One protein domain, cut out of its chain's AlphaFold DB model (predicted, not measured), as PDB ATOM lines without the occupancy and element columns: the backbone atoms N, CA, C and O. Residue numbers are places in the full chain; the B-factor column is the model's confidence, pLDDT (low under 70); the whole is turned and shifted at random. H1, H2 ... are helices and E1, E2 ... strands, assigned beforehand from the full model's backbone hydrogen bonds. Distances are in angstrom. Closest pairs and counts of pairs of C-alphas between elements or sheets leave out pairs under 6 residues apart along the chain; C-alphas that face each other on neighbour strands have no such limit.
ATOM      1  N   ILE A 181     -18.808 -36.737   8.986       93.56
ATOM      2  CA  ILE A 181     -17.634 -36.691   9.868       93.56
ATOM      3  C   ILE A 181     -16.431 -37.250   9.107       93.56
ATOM      4  O   ILE A 181     -15.350 -36.655   9.093       93.56
ATOM      5  N   MET A 182     -16.660 -38.358   8.403       95.75
ATOM      6  CA  MET A 182     -15.674 -39.060   7.592       95.75
ATOM      7  C   MET A 182     -16.107 -39.137   6.129       95.75
ATOM      8  O   MET A 182     -17.281 -38.979   5.799       95.75
ATOM      9  N   PHE A 183     -15.156 -39.427   5.249       96.38
ATOM     10  CA  PHE A 183     -15.402 -39.767   3.851       96.38
ATOM     11  C   PHE A 183     -14.382 -40.807   3.368       96.38
ATOM     12  O   PHE A 183     -13.355 -41.031   4.007       96.38
ATOM     13  N   LYS A 184     -14.649 -41.447   2.222       96.75
ATOM     14  CA  LYS A 184     -13.644 -42.259   1.521       96.75
ATOM     15  C   LYS A 184     -12.879 -41.393   0.529       96.75
ATOM     16  O   LYS A 184     -13.485 -40.754  -0.331       96.75
ATOM     17  N   ASN A 185     -11.558 -41.361   0.652       95.81
ATOM     18  CA  ASN A 185     -10.686 -40.624  -0.254       95.81
ATOM     19  C   ASN A 185     -10.578 -41.323  -1.630       95.81
ATOM     20  O   ASN A 185     -11.195 -42.359  -1.878       95.81
ATOM     21  N   LYS A 186      -9.767 -40.765  -2.540       94.50
ATOM     22  CA  LYS A 186      -9.581 -41.305  -3.903       94.50
ATOM     23  C   LYS A 186      -9.008 -42.729  -3.940       94.50
ATOM     24  O   LYS A 186      -9.193 -43.421  -4.933       94.50
ATOM     25  N   GLU A 187      -8.333 -43.157  -2.878       94.62
ATOM     26  CA  GLU A 187      -7.765 -44.502  -2.721       94.62
ATOM     27  C   GLU A 187      -8.755 -45.471  -2.051       94.62
ATOM     28  O   GLU A 187      -8.418 -46.621  -1.786       94.62
ATOM     29  N   GLY A 188      -9.976 -45.017  -1.743       94.44
ATOM     30  CA  GLY A 188     -10.991 -45.802  -1.042       94.44
ATOM     31  C   GLY A 188     -10.777 -45.913   0.470       94.44
ATOM     32  O   GLY A 188     -11.573 -46.582   1.134       94.44
ATOM     33  N   LYS A 189      -9.752 -45.249   1.021       96.75
ATOM     34  CA  LYS A 189      -9.443 -45.226   2.458       96.75
ATOM     35  C   LYS A 189     -10.276 -44.184   3.189       96.75
ATOM     36  O   LYS A 189     -10.620 -43.150   2.617       96.75
ATOM     37  N   LEU A 190     -10.578 -44.446   4.456       96.94
ATOM     38  CA  LEU A 190     -11.235 -43.480   5.328       96.94
ATOM     39  C   LEU A 190     -10.331 -42.271   5.574       96.94
ATOM     40  O   LEU A 190      -9.135 -42.429   5.826       96.94
ATOM     41  N   ASP A 191     -10.934 -41.086   5.541       96.31
ATOM     42  CA  ASP A 191     -10.344 -39.806   5.923       96.31
ATOM     43  C   ASP A 191     -11.400 -38.929   6.630       96.31
ATOM     44  O   ASP A 191     -12.602 -39.196   6.556       96.31
ATOM     45  N   LEU A 192     -10.958 -37.897   7.347       95.00
ATOM     46  CA  LEU A 192     -11.800 -36.968   8.111       95.00
ATOM     47  C   LEU A 192     -11.990 -35.646   7.362       95.00
ATOM     48  O   LEU A 192     -11.057 -35.129   6.737       95.00
ATOM     49  N   TYR A 193     -13.177 -35.044   7.470       92.88
ATOM     50  CA  TYR A 193     -13.352 -33.649   7.051       92.88
ATOM     51  C   TYR A 193     -12.463 -32.723   7.894       92.88
ATOM     52  O   TYR A 193     -12.207 -33.004   9.063       92.88
ATOM     53  N   ASN A 194     -12.003 -31.607   7.312       89.75
ATOM     54  CA  ASN A 194     -10.978 -30.733   7.909       89.75
ATOM     55  C   ASN A 194     -11.283 -30.305   9.349       89.75
ATOM     56  O   ASN A 194     -10.380 -30.292  10.175       89.75
ATOM     57  N   PHE A 195     -12.550 -30.025   9.665       91.19
ATOM     58  CA  PHE A 195     -12.956 -29.666  11.022       91.19
ATOM     59  C   PHE A 195     -12.630 -30.755  12.052       91.19
ATOM     60  O   PHE A 195     -12.333 -30.444  13.193       91.19
ATOM     61  N   TYR A 196     -12.646 -32.029  11.669       92.94
ATOM     62  CA  TYR A 196     -12.366 -33.153  12.561       92.94
ATOM     63  C   TYR A 196     -10.902 -33.613  12.504       92.94
ATOM     64  O   TYR A 196     -10.536 -34.560  13.192       92.94
ATOM     65  N   LYS A 197     -10.042 -32.972  11.703       89.81
ATOM     66  CA  LYS A 197      -8.611 -33.301  11.635       89.81
ATOM     67  C   LYS A 197      -7.853 -32.590  12.756       89.81
ATOM     68  O   LYS A 197      -7.633 -31.386  12.706       89.81
ATOM     69  N   ASN A 198      -7.451 -33.367  13.754       82.88
ATOM     70  CA  ASN A 198      -6.688 -32.946  14.926       82.88
ATOM     71  C   ASN A 198      -5.352 -33.711  14.973       82.88
ATOM     72  O   ASN A 198      -5.199 -34.666  15.743       82.88
ATOM     73  N   ASP A 199      -4.452 -33.342  14.052       85.06
ATOM     74  CA  ASP A 199      -3.093 -33.859  13.838       85.06
ATOM     75  C   ASP A 199      -2.890 -35.315  14.298       85.06
ATOM     76  O   ASP A 199      -3.481 -36.234  13.724       85.06
ATOM     77  N   GLU A 200      -2.085 -35.537  15.341       88.19
ATOM     78  CA  GLU A 200      -1.657 -36.865  15.791       88.19
ATOM     79  C   GLU A 200      -2.831 -37.762  16.212       88.19
ATOM     80  O   GLU A 200      -2.851 -38.947  15.878       88.19
ATOM     81  N   VAL A 201      -3.829 -37.209  16.911       90.38
ATOM     82  CA  VAL A 201      -4.987 -37.981  17.395       90.38
ATOM     83  C   VAL A 201      -5.818 -38.474  16.214       90.38
ATOM     84  O   VAL A 201      -6.192 -39.645  16.153       90.38
ATOM     85  N   SER A 202      -6.071 -37.591  15.247       92.50
ATOM     86  CA  SER A 202      -6.827 -37.941  14.045       92.50
ATOM     87  C   SER A 202      -6.072 -38.910  13.131       92.50
ATOM     88  O   SER A 202      -6.683 -39.823  12.578       92.50
ATOM     89  N   ALA A 203      -4.748 -38.766  13.018       93.62
ATOM     90  CA  ALA A 203      -3.910 -39.647  12.212       93.62
ATOM     91  C   ALA A 203      -3.866 -41.076  12.776       93.62
ATOM     92  O   ALA A 203      -3.979 -42.035  12.011       93.62
ATOM     93  N   ASP A 204      -3.742 -41.225  14.099       93.81
ATOM     94  CA  ASP A 204      -3.760 -42.533  14.762       93.81
ATOM     95  C   ASP A 204      -5.123 -43.226  14.613       93.81
ATOM     96  O   ASP A 204      -5.185 -44.381  14.185       93.81
ATOM     97  N   LEU A 205      -6.223 -42.496  14.849       94.75
ATOM     98  CA  LEU A 205      -7.582 -43.007  14.636       94.75
ATOM     99  C   LEU A 205      -7.776 -43.497  13.193       94.75
ATOM    100  O   LEU A 205      -8.203 -44.630  12.976       94.75
ATOM    101  N   LEU A 206      -7.428 -42.672  12.200       95.69
ATOM    102  CA  LEU A 206      -7.562 -43.027  10.785       95.69
ATOM    103  C   LEU A 206      -6.716 -44.240  10.405       95.69
ATOM    104  O   LEU A 206      -7.191 -45.108   9.670       95.69
ATOM    105  N   LYS A 207      -5.481 -44.324  10.904       95.62
ATOM    106  CA  LYS A 207      -4.613 -45.478  10.674       95.62
ATOM    107  C   LYS A 207      -5.266 -46.754  11.205       95.62
ATOM    108  O   LYS A 207      -5.437 -47.700  10.439       95.62
ATOM    109  N   ARG A 208      -5.680 -46.765  12.475       96.00
ATOM    110  CA  ARG A 208      -6.263 -47.951  13.120       96.00
ATOM    111  C   ARG A 208      -7.599 -48.357  12.495       96.00
ATOM    112  O   ARG A 208      -7.831 -49.545  12.306       96.00
ATOM    113  N   LEU A 209      -8.449 -47.398  12.121       95.88
ATOM    114  CA  LEU A 209      -9.708 -47.676  11.421       95.88
ATOM    115  C   LEU A 209      -9.476 -48.321  10.052       95.88
ATOM    116  O   LEU A 209     -10.121 -49.314   9.725       95.88
ATOM    117  N   ASN A 210      -8.549 -47.788   9.252       96.94
ATOM    118  CA  ASN A 210      -8.232 -48.379   7.953       96.94
ATOM    119  C   ASN A 210      -7.596 -49.774   8.107       96.94
ATOM    120  O   ASN A 210      -7.964 -50.689   7.376       96.94
ATOM    121  N   GLU A 211      -6.709 -49.975   9.089       96.88
ATOM    122  CA  GLU A 211      -6.148 -51.298   9.405       96.88
ATOM    123  C   GLU A 211      -7.230 -52.303   9.835       96.88
ATOM    124  O   GLU A 211      -7.206 -53.453   9.394       96.88
ATOM    125  N   PHE A 212      -8.194 -51.870  10.654       96.81
ATOM    126  CA  PHE A 212      -9.332 -52.686  11.076       96.81
ATOM    127  C   PHE A 212     -10.210 -53.094   9.890       96.81
ATOM    128  O   PHE A 212     -10.558 -54.264   9.771       96.81
ATOM    129  N   LEU A 213     -10.521 -52.164   8.981       94.56
ATOM    130  CA  LEU A 213     -11.322 -52.458   7.789       94.56
ATOM    131  C   LEU A 213     -10.623 -53.419   6.818       94.56
ATOM    132  O   LEU A 213     -11.291 -54.204   6.150       94.56
ATOM    133  N   GLU A 214      -9.294 -53.367   6.725       95.00
ATOM    134  CA  GLU A 214      -8.526 -54.284   5.879       95.00
ATOM    135  C   GLU A 214      -8.370 -55.676   6.511       95.00
ATOM    136  O   GLU A 214      -8.360 -56.680   5.797       95.00
ATOM    137  N   LYS A 215      -8.151 -55.749   7.833       95.38
ATOM    138  CA  LYS A 215      -7.758 -56.979   8.545       95.38
ATOM    139  C   LYS A 215      -8.410 -57.059   9.936       95.38
ATOM    140  O   LYS A 215      -7.687 -57.055  10.938       95.38
ATOM    141  N   PRO A 216      -9.746 -57.184  10.023       92.50
ATOM    142  CA  PRO A 216     -10.467 -57.120  11.299       92.50
ATOM    143  C   PRO A 216     -10.076 -58.246  12.269       92.50
ATOM    144  O   PRO A 216     -10.048 -58.030  13.480       92.50
ATOM    145  N   ASP A 217      -9.692 -59.417  11.752       92.88
ATOM    146  CA  ASP A 217      -9.301 -60.589  12.553       92.88
ATOM    147  C   ASP A 217      -7.958 -60.423  13.280       92.88
ATOM    148  O   ASP A 217      -7.621 -61.215  14.155       92.88
ATOM    149  N   LYS A 218      -7.167 -59.401  12.925       94.50
ATOM    150  CA  LYS A 218      -5.907 -59.095  13.620       94.50
ATOM    151  C   LYS A 218      -6.101 -58.298  14.901       94.50
ATOM    152  O   LYS A 218      -5.153 -58.178  15.670       94.50
ATOM    153  N   PHE A 219      -7.284 -57.729  15.102       96.12
ATOM    154  CA  PHE A 219      -7.587 -56.952  16.291       96.12
ATOM    155  C   PHE A 219      -8.083 -57.894  17.380       96.12
ATOM    156  O   PHE A 219      -9.084 -58.594  17.197       96.12
ATOM    157  N   SER A 220      -7.399 -57.873  18.523       94.50
ATOM    158  CA  SER A 220      -7.915 -58.478  19.749       94.50
ATOM    159  C   SER A 220      -9.212 -57.785  20.186       94.50
ATOM    160  O   SER A 220      -9.557 -56.709  19.680       94.50
ATOM    161  N   LEU A 221      -9.964 -58.376  21.115       94.31
ATOM    162  CA  LEU A 221     -11.199 -57.752  21.586       94.31
ATOM    163  C   LEU A 221     -10.914 -56.392  22.241       94.31
ATOM    164  O   LEU A 221     -11.622 -55.417  21.982       94.31
ATOM    165  N   ILE A 222      -9.834 -56.288  23.016       94.00
ATOM    166  CA  ILE A 222      -9.444 -55.040  23.676       94.00
ATOM    167  C   ILE A 222      -8.910 -54.011  22.671       94.00
ATOM    168  O   ILE A 222      -9.163 -52.816  22.843       94.00
ATOM    169  N   ASP A 223      -8.261 -54.429  21.577       95.50
ATOM    170  CA  ASP A 223      -7.904 -53.502  20.492       95.50
ATOM    171  C   ASP A 223      -9.148 -52.875  19.855       95.50
ATOM    172  O   ASP A 223      -9.144 -51.676  19.550       95.50
ATOM    173  N   LYS A 224     -10.212 -53.669  19.675       95.94
ATOM    174  CA  LYS A 224     -11.496 -53.192  19.149       95.94
ATOM    175  C   LYS A 224     -12.173 -52.236  20.129       95.94
ATOM    176  O   LYS A 224     -12.580 -51.161  19.709       95.94
ATOM    177  N   ILE A 225     -12.194 -52.544  21.428       94.44
ATOM    178  CA  ILE A 225     -12.705 -51.620  22.460       94.44
ATOM    179  C   ILE A 225     -11.930 -50.304  22.445       94.44
ATOM    180  O   ILE A 225     -12.525 -49.233  22.458       94.44
ATOM    181  N   LYS A 226     -10.597 -50.358  22.356       95.19
ATOM    182  CA  LYS A 226      -9.780 -49.145  22.261       95.19
ATOM    183  C   LYS A 226     -10.127 -48.328  21.016       95.19
ATOM    184  O   LYS A 226     -10.160 -47.107  21.089       95.19
ATOM    185  N   LEU A 227     -10.344 -48.989  19.876       95.69
ATOM    186  CA  LEU A 227     -10.737 -48.338  18.622       95.69
ATOM    187  C   LEU A 227     -12.130 -47.705  18.711       95.69
ATOM    188  O   LEU A 227     -12.305 -46.569  18.279       95.69
ATOM    189  N   TYR A 228     -13.082 -48.411  19.319       93.56
ATOM    190  CA  TYR A 228     -14.404 -47.891  19.643       93.56
ATOM    191  C   TYR A 228     -14.302 -46.644  20.535       93.56
ATOM    192  O   TYR A 228     -14.841 -45.601  20.183       93.56
ATOM    193  N   GLU A 229     -13.534 -46.693  21.625       93.06
ATOM    194  CA  GLU A 229     -13.352 -45.557  22.542       93.06
ATOM    195  C   GLU A 229     -12.637 -44.364  21.880       93.06
ATOM    196  O   GLU A 229     -12.965 -43.208  22.159       93.06
ATOM    197  N   ASP A 230     -11.682 -44.604  20.971       93.19
ATOM    198  CA  ASP A 230     -11.080 -43.534  20.158       93.19
ATOM    199  C   ASP A 230     -12.127 -42.826  19.297       93.19
ATOM    200  O   ASP A 230     -12.121 -41.597  19.185       93.19
ATOM    201  N   PHE A 231     -13.048 -43.597  18.721       90.06
ATOM    202  CA  PHE A 231     -14.142 -43.062  17.927       90.06
ATOM    203  C   PHE A 231     -15.168 -42.307  18.787       90.06
ATOM    204  O   PHE A 231     -15.544 -41.180  18.463       90.06
ATOM    205  N   VAL A 232     -15.580 -42.884  19.920       88.06
ATOM    206  CA  VAL A 232     -16.504 -42.259  20.883       88.06
ATOM    207  C   VAL A 232     -15.949 -40.935  21.404       88.06
ATOM    208  O   VAL A 232     -16.693 -39.966  21.534       88.06
ATOM    209  N   SER A 233     -14.635 -40.836  21.631       89.94
ATOM    210  CA  SER A 233     -13.988 -39.580  22.031       89.94
ATOM    211  C   SER A 233     -14.214 -38.449  21.014       89.94
ATOM    212  O   SER A 233     -14.554 -37.324  21.396       89.94
ATOM    213  N   LEU A 234     -14.087 -38.748  19.715       91.31
ATOM    214  CA  LEU A 234     -14.407 -37.807  18.637       91.31
ATOM    215  C   LEU A 234     -15.902 -37.449  18.636       91.31
ATOM    216  O   LEU A 234     -16.247 -36.266  18.566       91.31
ATOM    217  N   ALA A 235     -16.783 -38.449  18.739       87.62
ATOM    218  CA  ALA A 235     -18.231 -38.247  18.736       87.62
ATOM    219  C   ALA A 235     -18.688 -37.344  19.895       87.62
ATOM    220  O   ALA A 235     -19.373 -36.347  19.673       87.62
ATOM    221  N   TYR A 236     -18.211 -37.598  21.112       84.62
ATOM    222  CA  TYR A 236     -18.537 -36.777  22.277       84.62
ATOM    223  C   TYR A 236     -17.975 -35.368  22.202       84.62
ATOM    224  O   TYR A 236     -18.632 -34.426  22.641       84.62
ATOM    225  N   ALA A 237     -16.775 -35.186  21.646       86.56
ATOM    226  CA  ALA A 237     -16.253 -33.845  21.422       86.56
ATOM    227  C   ALA A 237     -17.117 -33.073  20.416       86.56
ATOM    228  O   ALA A 237     -17.376 -31.886  20.629       86.56
ATOM    229  N   LYS A 238     -17.594 -33.743  19.357       88.94
ATOM    230  CA  LYS A 238     -18.521 -33.163  18.377       88.94
ATOM    231  C   LYS A 238     -19.819 -32.752  19.063       88.94
ATOM    232  O   LYS A 238     -20.246 -31.614  18.896       88.94
ATOM    233  N   ASP A 239     -20.421 -33.635  19.849       85.19
ATOM    234  CA  ASP A 239     -21.677 -33.334  20.538       85.19
ATOM    235  C   ASP A 239     -21.495 -32.185  21.531       85.19
ATOM    236  O   ASP A 239     -22.191 -31.179  21.436       85.19
ATOM    237  N   ALA A 240     -20.464 -32.227  22.378       80.06
ATOM    238  CA  ALA A 240     -20.156 -31.140  23.311       80.06
ATOM    239  C   ALA A 240     -19.875 -29.797  22.607       80.06
ATOM    240  O   ALA A 240     -20.106 -28.727  23.177       80.06
ATOM    241  N   PHE A 241     -19.364 -29.816  21.371       84.00
ATOM    242  CA  PHE A 241     -19.195 -28.603  20.577       84.00
ATOM    243  C   PHE A 241     -20.543 -27.971  20.203       84.00
ATOM    244  O   PHE A 241     -20.675 -26.749  20.274       84.00
ATOM    245  N   TYR A 242     -21.547 -28.781  19.864       85.06
ATOM    246  CA  TYR A 242     -22.860 -28.299  19.433       85.06
ATOM    247  C   TYR A 242     -23.876 -28.119  20.572       85.06
ATOM    248  O   TYR A 242     -24.778 -27.293  20.432       85.06
ATOM    249  N   GLU A 243     -23.712 -28.813  21.700       81.94
ATOM    250  CA  GLU A 243     -24.591 -28.719  22.877       81.94
ATOM    251  C   GLU A 243     -24.208 -27.578  23.839       81.94
ATOM    252  O   GLU A 243     -25.057 -27.051  24.556       81.94
ATOM    253  N   ALA A 244     -22.963 -27.077  23.785       79.19
ATOM    254  CA  ALA A 244     -22.526 -25.879  24.520       79.19
ATOM    255  C   ALA A 244     -22.162 -24.692  23.603       79.19
ATOM    256  O   ALA A 244     -21.057 -24.133  23.715       79.19
ATOM    257  N   PRO A 245     -23.065 -24.243  22.711       87.19
ATOM    258  CA  PRO A 245     -22.703 -23.358  21.613       87.19
ATOM    259  C   PRO A 245     -22.183 -22.000  22.088       87.19
ATOM    260  O   PRO A 245     -21.179 -21.516  21.569       87.19
ATOM    261  N   MET A 246     -22.768 -21.409  23.137       85.81
ATOM    262  CA  MET A 246     -22.296 -20.123  23.665       85.81
ATOM    263  C   MET A 246     -20.865 -20.197  24.214       85.81
ATOM    264  O   MET A 246     -20.073 -19.274  24.013       85.81
ATOM    265  N   SER A 247     -20.500 -21.301  24.878       83.00
ATOM    266  CA  SER A 247     -19.129 -21.489  25.364       83.00
ATOM    267  C   SER A 247     -18.142 -21.584  24.203       83.00
ATOM    268  O   SER A 247     -17.043 -21.035  24.300       83.00
ATOM    269  N   LYS A 248     -18.517 -22.268  23.116       87.00
ATOM    270  CA  LYS A 248     -17.661 -22.427  21.933       87.00
ATOM    271  C   LYS A 248     -17.549 -21.142  21.129       87.00
ATOM    272  O   LYS A 248     -16.442 -20.783  20.748       87.00
ATOM    273  N   LEU A 249     -18.635 -20.388  20.987       90.69
ATOM    274  CA  LEU A 249     -18.617 -19.047  20.398       90.69
ATOM    275  C   LEU A 249     -17.662 -18.125  21.167       90.69
ATOM    276  O   LEU A 249     -16.757 -17.551  20.569       90.69
ATOM    277  N   LYS A 250     -17.772 -18.063  22.502       88.25
ATOM    278  CA  LYS A 250     -16.836 -17.294  23.346       88.25
ATOM    279  C   LYS A 250     -15.385 -17.748  23.180       88.25
ATOM    280  O   LYS A 250     -14.487 -16.918  23.245       88.25
ATOM    281  N   GLN A 251     -15.141 -19.046  22.996       86.12
ATOM    282  CA  GLN A 251     -13.797 -19.580  22.768       86.12
ATOM    283  C   GLN A 251     -13.249 -19.176  21.394       86.12
ATOM    284  O   GLN A 251     -12.115 -18.712  21.318       86.12
ATOM    285  N   LEU A 252     -14.045 -19.317  20.331       88.50
ATOM    286  CA  LEU A 252     -13.664 -18.932  18.970       88.50
ATOM    287  C   LEU A 252     -13.368 -17.433  18.875       88.50
ATOM    288  O   LEU A 252     -12.366 -17.053  18.281       88.50
ATOM    289  N   MET A 253     -14.169 -16.591  19.536       90.69
ATOM    290  CA  MET A 253     -13.961 -15.137  19.540       90.69
ATOM    291  C   MET A 253     -12.697 -14.691  20.289       90.69
ATOM    292  O   MET A 253     -12.358 -13.519  20.235       90.69
ATOM    293  N   LYS A 254     -11.975 -15.582  20.982       89.12
ATOM    294  CA  LYS A 254     -10.649 -15.259  21.545       89.12
ATOM    295  C   LYS A 254      -9.522 -15.365  20.515       89.12
ATOM    296  O   LYS A 254      -8.409 -14.949  20.811       89.12
ATOM    297  N   ASN A 255      -9.777 -15.955  19.349       88.00
ATOM    298  CA  ASN A 255      -8.788 -16.101  18.288       88.00
ATOM    299  C   ASN A 255      -8.870 -14.891  17.343       88.00
ATOM    300  O   ASN A 255      -9.902 -14.670  16.716       88.00
ATOM    301  N   GLU A 256      -7.798 -14.100  17.267       90.56
ATOM    302  CA  GLU A 256      -7.734 -12.887  16.436       90.56
ATOM    303  C   GLU A 256      -7.923 -13.195  14.946       90.56
ATOM    304  O   GLU A 256      -8.726 -12.533  14.298       90.56
ATOM    305  N   GLY A 257      -7.305 -14.261  14.426       91.38
ATOM    306  CA  GLY A 257      -7.471 -14.664  13.025       91.38
ATOM    307  C   GLY A 257      -8.917 -15.038  12.686       91.38
ATOM    308  O   GLY A 257      -9.445 -14.622  11.661       91.38
ATOM    309  N   VAL A 258      -9.610 -15.730  13.599       92.31
ATOM    310  CA  VAL A 258     -11.049 -16.013  13.441       92.31
ATOM    311  C   VAL A 258     -11.862 -14.715  13.418       92.31
ATOM    312  O   VAL A 258     -12.775 -14.574  12.607       92.31
ATOM    313  N   GLN A 259     -11.551 -13.751  14.290       93.56
ATOM    314  CA  GLN A 259     -12.244 -12.459  14.298       93.56
ATOM    315  C   GLN A 259     -12.019 -11.681  12.998       93.56
ATOM    316  O   GLN A 259     -12.981 -11.148  12.446       93.56
ATOM    317  N   GLU A 260     -10.786 -11.643  12.489       94.88
ATOM    318  CA  GLU A 260     -10.439 -11.004  11.216       94.88
ATOM    319  C   GLU A 260     -11.211 -11.624  10.047       94.88
ATOM    320  O   GLU A 260     -11.850 -10.901   9.277       94.88
ATOM    321  N   THR A 261     -11.241 -12.958   9.957       95.62
ATOM    322  CA  THR A 261     -12.013 -13.674   8.934       95.62
ATOM    323  C   THR A 261     -13.498 -13.333   9.014       95.62
ATOM    324  O   THR A 261     -14.130 -13.031   7.997       95.62
ATOM    325  N   LEU A 262     -14.084 -13.333  10.211       95.31
ATOM    326  CA  LEU A 262     -15.505 -13.025  10.382       95.31
ATOM    327  C   LEU A 262     -15.829 -11.559  10.094       95.31
ATOM    328  O   LEU A 262     -16.879 -11.280   9.514       95.31
ATOM    329  N   LEU A 263     -14.940 -10.627  10.443       95.56
ATOM    330  CA  LEU A 263     -15.063  -9.216  10.076       95.56
ATOM    331  C   LEU A 263     -15.050  -9.037   8.555       95.56
ATOM    332  O   LEU A 263     -15.929  -8.358   8.023       95.56
ATOM    333  N   ALA A 264     -14.132  -9.703   7.849       96.38
ATOM    334  CA  ALA A 264     -14.053  -9.659   6.388       96.38
ATOM    335  C   ALA A 264     -15.335 -10.169   5.703       96.38
ATOM    336  O   ALA A 264     -15.691  -9.702   4.624       96.38
ATOM    337  N   HIS A 265     -16.066 -11.077   6.355       95.94
ATOM    338  CA  HIS A 265     -17.344 -11.607   5.872       95.94
ATOM    339  C   HIS A 265     -18.573 -10.892   6.452       95.94
ATOM    340  O   HIS A 265     -19.693 -11.324   6.195       95.94
ATOM    341  N   SER A 266     -18.401  -9.810   7.226       94.81
ATOM    342  CA  SER A 266     -19.497  -9.117   7.931       94.81
ATOM    343  C   SER A 266     -20.333 -10.045   8.833       94.81
ATOM    344  O   SER A 266     -21.539  -9.868   8.985       94.81
ATOM    345  N   LYS A 267     -19.684 -11.052   9.430       94.44
ATOM    346  CA  LYS A 267     -20.287 -12.097  10.274       94.44
ATOM    347  C   LYS A 267     -19.775 -12.102  11.716       94.44
ATOM    348  O   LYS A 267     -20.066 -13.038  12.458       94.44
ATOM    349  N   LEU A 268     -19.007 -11.092  12.132       93.12
ATOM    350  CA  LEU A 268     -18.549 -11.002  13.519       93.12
ATOM    351  C   LEU A 268     -19.762 -10.821  14.457       93.12
ATOM    352  O   LEU A 268     -20.479  -9.827  14.323       93.12
ATOM    353  N   PRO A 269     -20.023 -11.753  15.392       92.38
ATOM    354  CA  PRO A 269     -21.226 -11.703  16.209       92.38
ATOM    355  C   PRO A 269     -21.086 -10.772  17.423       92.38
ATOM    356  O   PRO A 269     -20.027 -10.682  18.044       92.38
ATOM    357  N   ASP A 270     -22.200 -10.176  17.855       93.38
ATOM    358  CA  ASP A 270     -22.306  -9.551  19.178       93.38
ATOM    359  C   ASP A 270     -22.635 -10.618  20.235       93.38
ATOM    360  O   ASP A 270     -23.776 -11.079  20.354       93.38
ATOM    361  N   LEU A 271     -21.638 -10.995  21.041       90.88
ATOM    362  CA  LEU A 271     -21.792 -12.013  22.085       90.88
ATOM    363  C   LEU A 271     -22.913 -11.687  23.089       90.88
ATOM    364  O   LEU A 271     -23.566 -12.615  23.563       90.88
ATOM    365  N   LYS A 272     -23.191 -10.408  23.387       90.75
ATOM    366  CA  LYS A 272     -24.271 -10.023  24.318       90.75
ATOM    367  C   LYS A 272     -25.656 -10.238  23.714       90.75
ATOM    368  O   LYS A 272     -26.615 -10.489  24.441       90.75
ATOM    369  N   GLN A 273     -25.783 -10.122  22.394       93.38
ATOM    370  CA  GLN A 273     -27.034 -10.433  21.700       93.38
ATOM    371  C   GLN A 273     -27.248 -11.941  21.608       93.38
ATOM    372  O   GLN A 273     -28.358 -12.411  21.850       93.38
ATOM    373  N   LEU A 274     -26.180 -12.704  21.356       92.25
ATOM    374  CA  LEU A 274     -26.247 -14.165  21.295       92.25
ATOM    375  C   LEU A 274     -26.688 -14.806  22.616       92.25
ATOM    376  O   LEU A 274     -27.409 -15.801  22.601       92.25
ATOM    377  N   GLU A 275     -26.322 -14.228  23.764       88.56
ATOM    378  CA  GLU A 275     -26.728 -14.739  25.084       88.56
ATOM    379  C   GLU A 275     -28.252 -14.775  25.292       88.56
ATOM    380  O   GLU A 275     -28.731 -15.583  26.099       88.56
ATOM    381  N   LYS A 276     -28.994 -13.944  24.544       90.88
ATOM    382  CA  LYS A 276     -30.463 -13.841  24.568       90.88
ATOM    383  C   LYS A 276     -31.163 -14.863  23.667       90.88
ATOM    384  O   LYS A 276     -32.377 -15.008  23.763       90.88
ATOM    385  N   LEU A 277     -30.423 -15.529  22.783       91.19
ATOM    386  CA  LEU A 277     -30.961 -16.526  21.859       91.19
ATOM    387  C   LEU A 277     -31.191 -17.877  22.548       91.19
ATOM    388  O   LEU A 277     -30.601 -18.172  23.594       91.19
ATOM    389  N   THR A 278     -32.016 -18.721  21.922       88.50
ATOM    390  CA  THR A 278     -32.154 -20.131  22.313       88.50
ATOM    391  C   THR A 278     -30.873 -20.913  22.003       88.50
ATOM    392  O   THR A 278     -30.073 -20.510  21.156       88.50
ATOM    393  N   THR A 279     -30.675 -22.064  22.653       83.31
ATOM    394  CA  THR A 279     -29.520 -22.944  22.389       83.31
ATOM    395  C   THR A 279     -29.454 -23.376  20.921       83.31
ATOM    396  O   THR A 279     -28.379 -23.384  20.328       83.31
ATOM    397  N   GLU A 280     -30.597 -23.671  20.301       89.38
ATOM    398  CA  GLU A 280     -30.679 -24.028  18.880       89.38
ATOM    399  C   GLU A 280     -30.238 -22.870  17.973       89.38
ATOM    400  O   GLU A 280     -29.410 -23.044  17.080       89.38
ATOM    401  N   GLN A 281     -30.713 -21.653  18.245       94.12
ATOM    402  CA  GLN A 281     -30.301 -20.463  17.499       94.12
ATOM    403  C   GLN A 281     -28.800 -20.184  17.659       94.12
ATOM    404  O   GLN A 281     -28.119 -19.881  16.681       94.12
ATOM    405  N   GLN A 282     -28.257 -20.340  18.871       92.38
ATOM    406  CA  GLN A 282     -26.817 -20.227  19.117       92.38
ATOM    407  C   GLN A 282     -26.026 -21.289  18.345       92.38
ATOM    408  O   GLN A 282     -24.978 -20.977  17.783       92.38
ATOM    409  N   ARG A 283     -26.526 -22.530  18.281       93.12
ATOM    410  CA  ARG A 283     -25.916 -23.614  17.500       93.12
ATOM    411  C   ARG A 283     -25.880 -23.273  16.015       93.12
ATOM    412  O   ARG A 283     -24.838 -23.448  15.391       93.12
ATOM    413  N   ASN A 284     -26.961 -22.724  15.467       94.75
ATOM    414  CA  ASN A 284     -27.010 -22.305  14.065       94.75
ATOM    415  C   ASN A 284     -25.969 -21.217  13.761       94.75
ATOM    416  O   ASN A 284     -25.262 -21.308  12.757       94.75
ATOM    417  N   VAL A 285     -25.806 -20.240  14.658       95.06
ATOM    418  CA  VAL A 285     -24.749 -19.220  14.540       95.06
ATOM    419  C   VAL A 285     -23.354 -19.849  14.615       95.06
ATOM    420  O   VAL A 285     -22.488 -19.521  13.806       95.06
ATOM    421  N   LEU A 286     -23.125 -20.780  15.547       94.31
ATOM    422  CA  LEU A 286     -21.850 -21.491  15.674       94.31
ATOM    423  C   LEU A 286     -21.497 -22.275  14.405       94.31
ATOM    424  O   LEU A 286     -20.351 -22.221  13.961       94.31
ATOM    425  N   VAL A 287     -22.468 -22.975  13.814       93.38
ATOM    426  CA  VAL A 287     -22.295 -23.704  12.552       93.38
ATOM    427  C   VAL A 287     -21.945 -22.740  11.418       93.38
ATOM    428  O   VAL A 287     -20.983 -22.990  10.693       93.38
ATOM    429  N   ASP A 288     -22.664 -21.622  11.279       94.56
ATOM    430  CA  ASP A 288     -22.405 -20.641  10.217       94.56
ATOM    431  C   ASP A 288     -21.011 -20.001  10.329       94.56
ATOM    432  O   ASP A 288     -20.275 -19.907   9.341       94.56
ATOM    433  N   ILE A 289     -20.607 -19.628  11.547       94.19
ATOM    434  CA  ILE A 289     -19.271 -19.091  11.832       94.19
ATOM    435  C   ILE A 289     -18.193 -20.125  11.509       94.19
ATOM    436  O   ILE A 289     -17.222 -19.806  10.821       94.19
ATOM    437  N   THR A 290     -18.384 -21.369  11.952       93.25
ATOM    438  CA  THR A 290     -17.437 -22.465  11.708       93.25
ATOM    439  C   THR A 290     -17.268 -22.704  10.205       93.25
ATOM    440  O   THR A 290     -16.150 -22.728   9.697       93.25
ATOM    441  N   ASN A 291     -18.371 -22.792   9.458       92.44
ATOM    442  CA  ASN A 291     -18.335 -22.997   8.010       92.44
ATOM    443  C   ASN A 291     -17.677 -21.833   7.261       92.44
ATOM    444  O   ASN A 291     -16.930 -22.073   6.310       92.44
ATOM    445  N   THR A 292     -17.936 -20.596   7.695       94.44
ATOM    446  CA  THR A 292     -17.312 -19.394   7.125       94.44
ATOM    447  C   THR A 292     -15.796 -19.473   7.275       94.44
ATOM    448  O   THR A 292     -15.091 -19.432   6.273       94.44
ATOM    449  N   CYS A 293     -15.301 -19.704   8.495       93.12
ATOM    450  CA  CYS A 293     -13.865 -19.804   8.761       93.12
ATOM    451  C   CYS A 293     -13.210 -20.930   7.941       93.12
ATOM    452  O   CYS A 293     -12.205 -20.714   7.266       93.12
ATOM    453  N   LEU A 294     -13.820 -22.122   7.923       91.12
ATOM    454  CA  LEU A 294     -13.311 -23.266   7.154       91.12
ATOM    455  C   LEU A 294     -13.240 -22.981   5.649       91.12
ATOM    456  O   LEU A 294     -12.281 -23.381   4.990       91.12
ATOM    457  N   SER A 295     -14.239 -22.286   5.102       91.75
ATOM    458  CA  SER A 295     -14.295 -21.930   3.677       91.75
ATOM    459  C   SER A 295     -13.306 -20.821   3.307       91.75
ATOM    460  O   SER A 295     -12.858 -20.764   2.165       91.75
ATOM    461  N   SER A 296     -12.920 -19.980   4.268       91.44
ATOM    462  CA  SER A 296     -11.866 -18.972   4.113       91.44
ATOM    463  C   SER A 296     -10.447 -19.531   4.279       91.44
ATOM    464  O   SER A 296      -9.481 -18.811   4.046       91.44
ATOM    465  N   GLY A 297     -10.306 -20.815   4.628       86.12
ATOM    466  CA  GLY A 297      -9.013 -21.478   4.799       86.12
ATOM    467  C   GLY A 297      -8.442 -21.406   6.217       86.12
ATOM    468  O   GLY A 297      -7.298 -21.824   6.422       86.12
TER     469      GLY A 297
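Overview. This is residues 181 to 297 of the 413 residues of an uncharacterized protein of Clostridium sp. CAG:967 (UniProt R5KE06). Two lobes are joined by one long helix, H2: near its first half H1 crosses it, with the small hairpin of E1 and E2 packed on H1, and at its last end H3, H4, H5 and H6 form a cluster in which H6 lies across the end of H2. The printed part has 117 residues, mostly helix, in the order E1, E2, H1, H2, H3, H4, H5, H6; the two-stranded sheet is antiparallel. It is loose, with a radius of gyration of the C-alphas of 17.7 A, and elongated, spanning 54 by 28 by 20 A.

Along the chain. E1 is residues 182 to 184, from C-alpha 182 at (-15.674, -39.060, 7.592), and E2 is 190 to 192. H1, residues 199 to 214, is 22.6 A long. H2, residues 221 to 243, is 32.0 A long. H3 is residues 245 to 252, H4 256 to 264 and H5 271 to 274. H6, residues 279 to 295, is 24.1 A long and ends at C-alpha 295 (-14.295, -21.930, 3.677).

Arrangement. In the E1 and E2 hairpin, N 183 and O 191 are within hydrogen-bond range at 2.9 A. The closest C-alphas of E2 and H1, Leu 190 and Asn 210, are 6.3 A apart. H1 touches H2 with residues 205 to 209 alone, closest at the C-alphas of Leu 205 and Asp 230, 6.6 A, at a steep tilt of 48 degrees, opposite ways. The hub, H6, touches H2 about perpendicular at 74 degrees, with the C-alphas of Tyr 242 and Arg 283 closest at 5.9 A. H6 touches H3 at a shallow tilt of 32 degrees, the same way; the C-alphas of Pro 245 and Arg 283 are closest, 5.2 A. H6 touches H4 about perpendicular at 89 degrees, closest at the C-alphas of Thr 261 and Cys 293, 6.4 A. H3 and H5 only just touch, with 3 pairs of C-alphas within 8 A, closest at Lys 250 and Leu 271, 7.4 A. H1 is apart from H3, H4, H5 and H6. Every O i to N i+4 pair is within hydrogen-bond range in H1, H3, H4 and H6, and 18 of 19 in H2; H5 is too short for such a pair.

Size, cuts and confidence. The C-alphas of Asp 217 and Lys 272, the two farthest apart, are 54.0 A apart. The printed part has no cut and no long link, and no printed residue is under 70 in pLDDT.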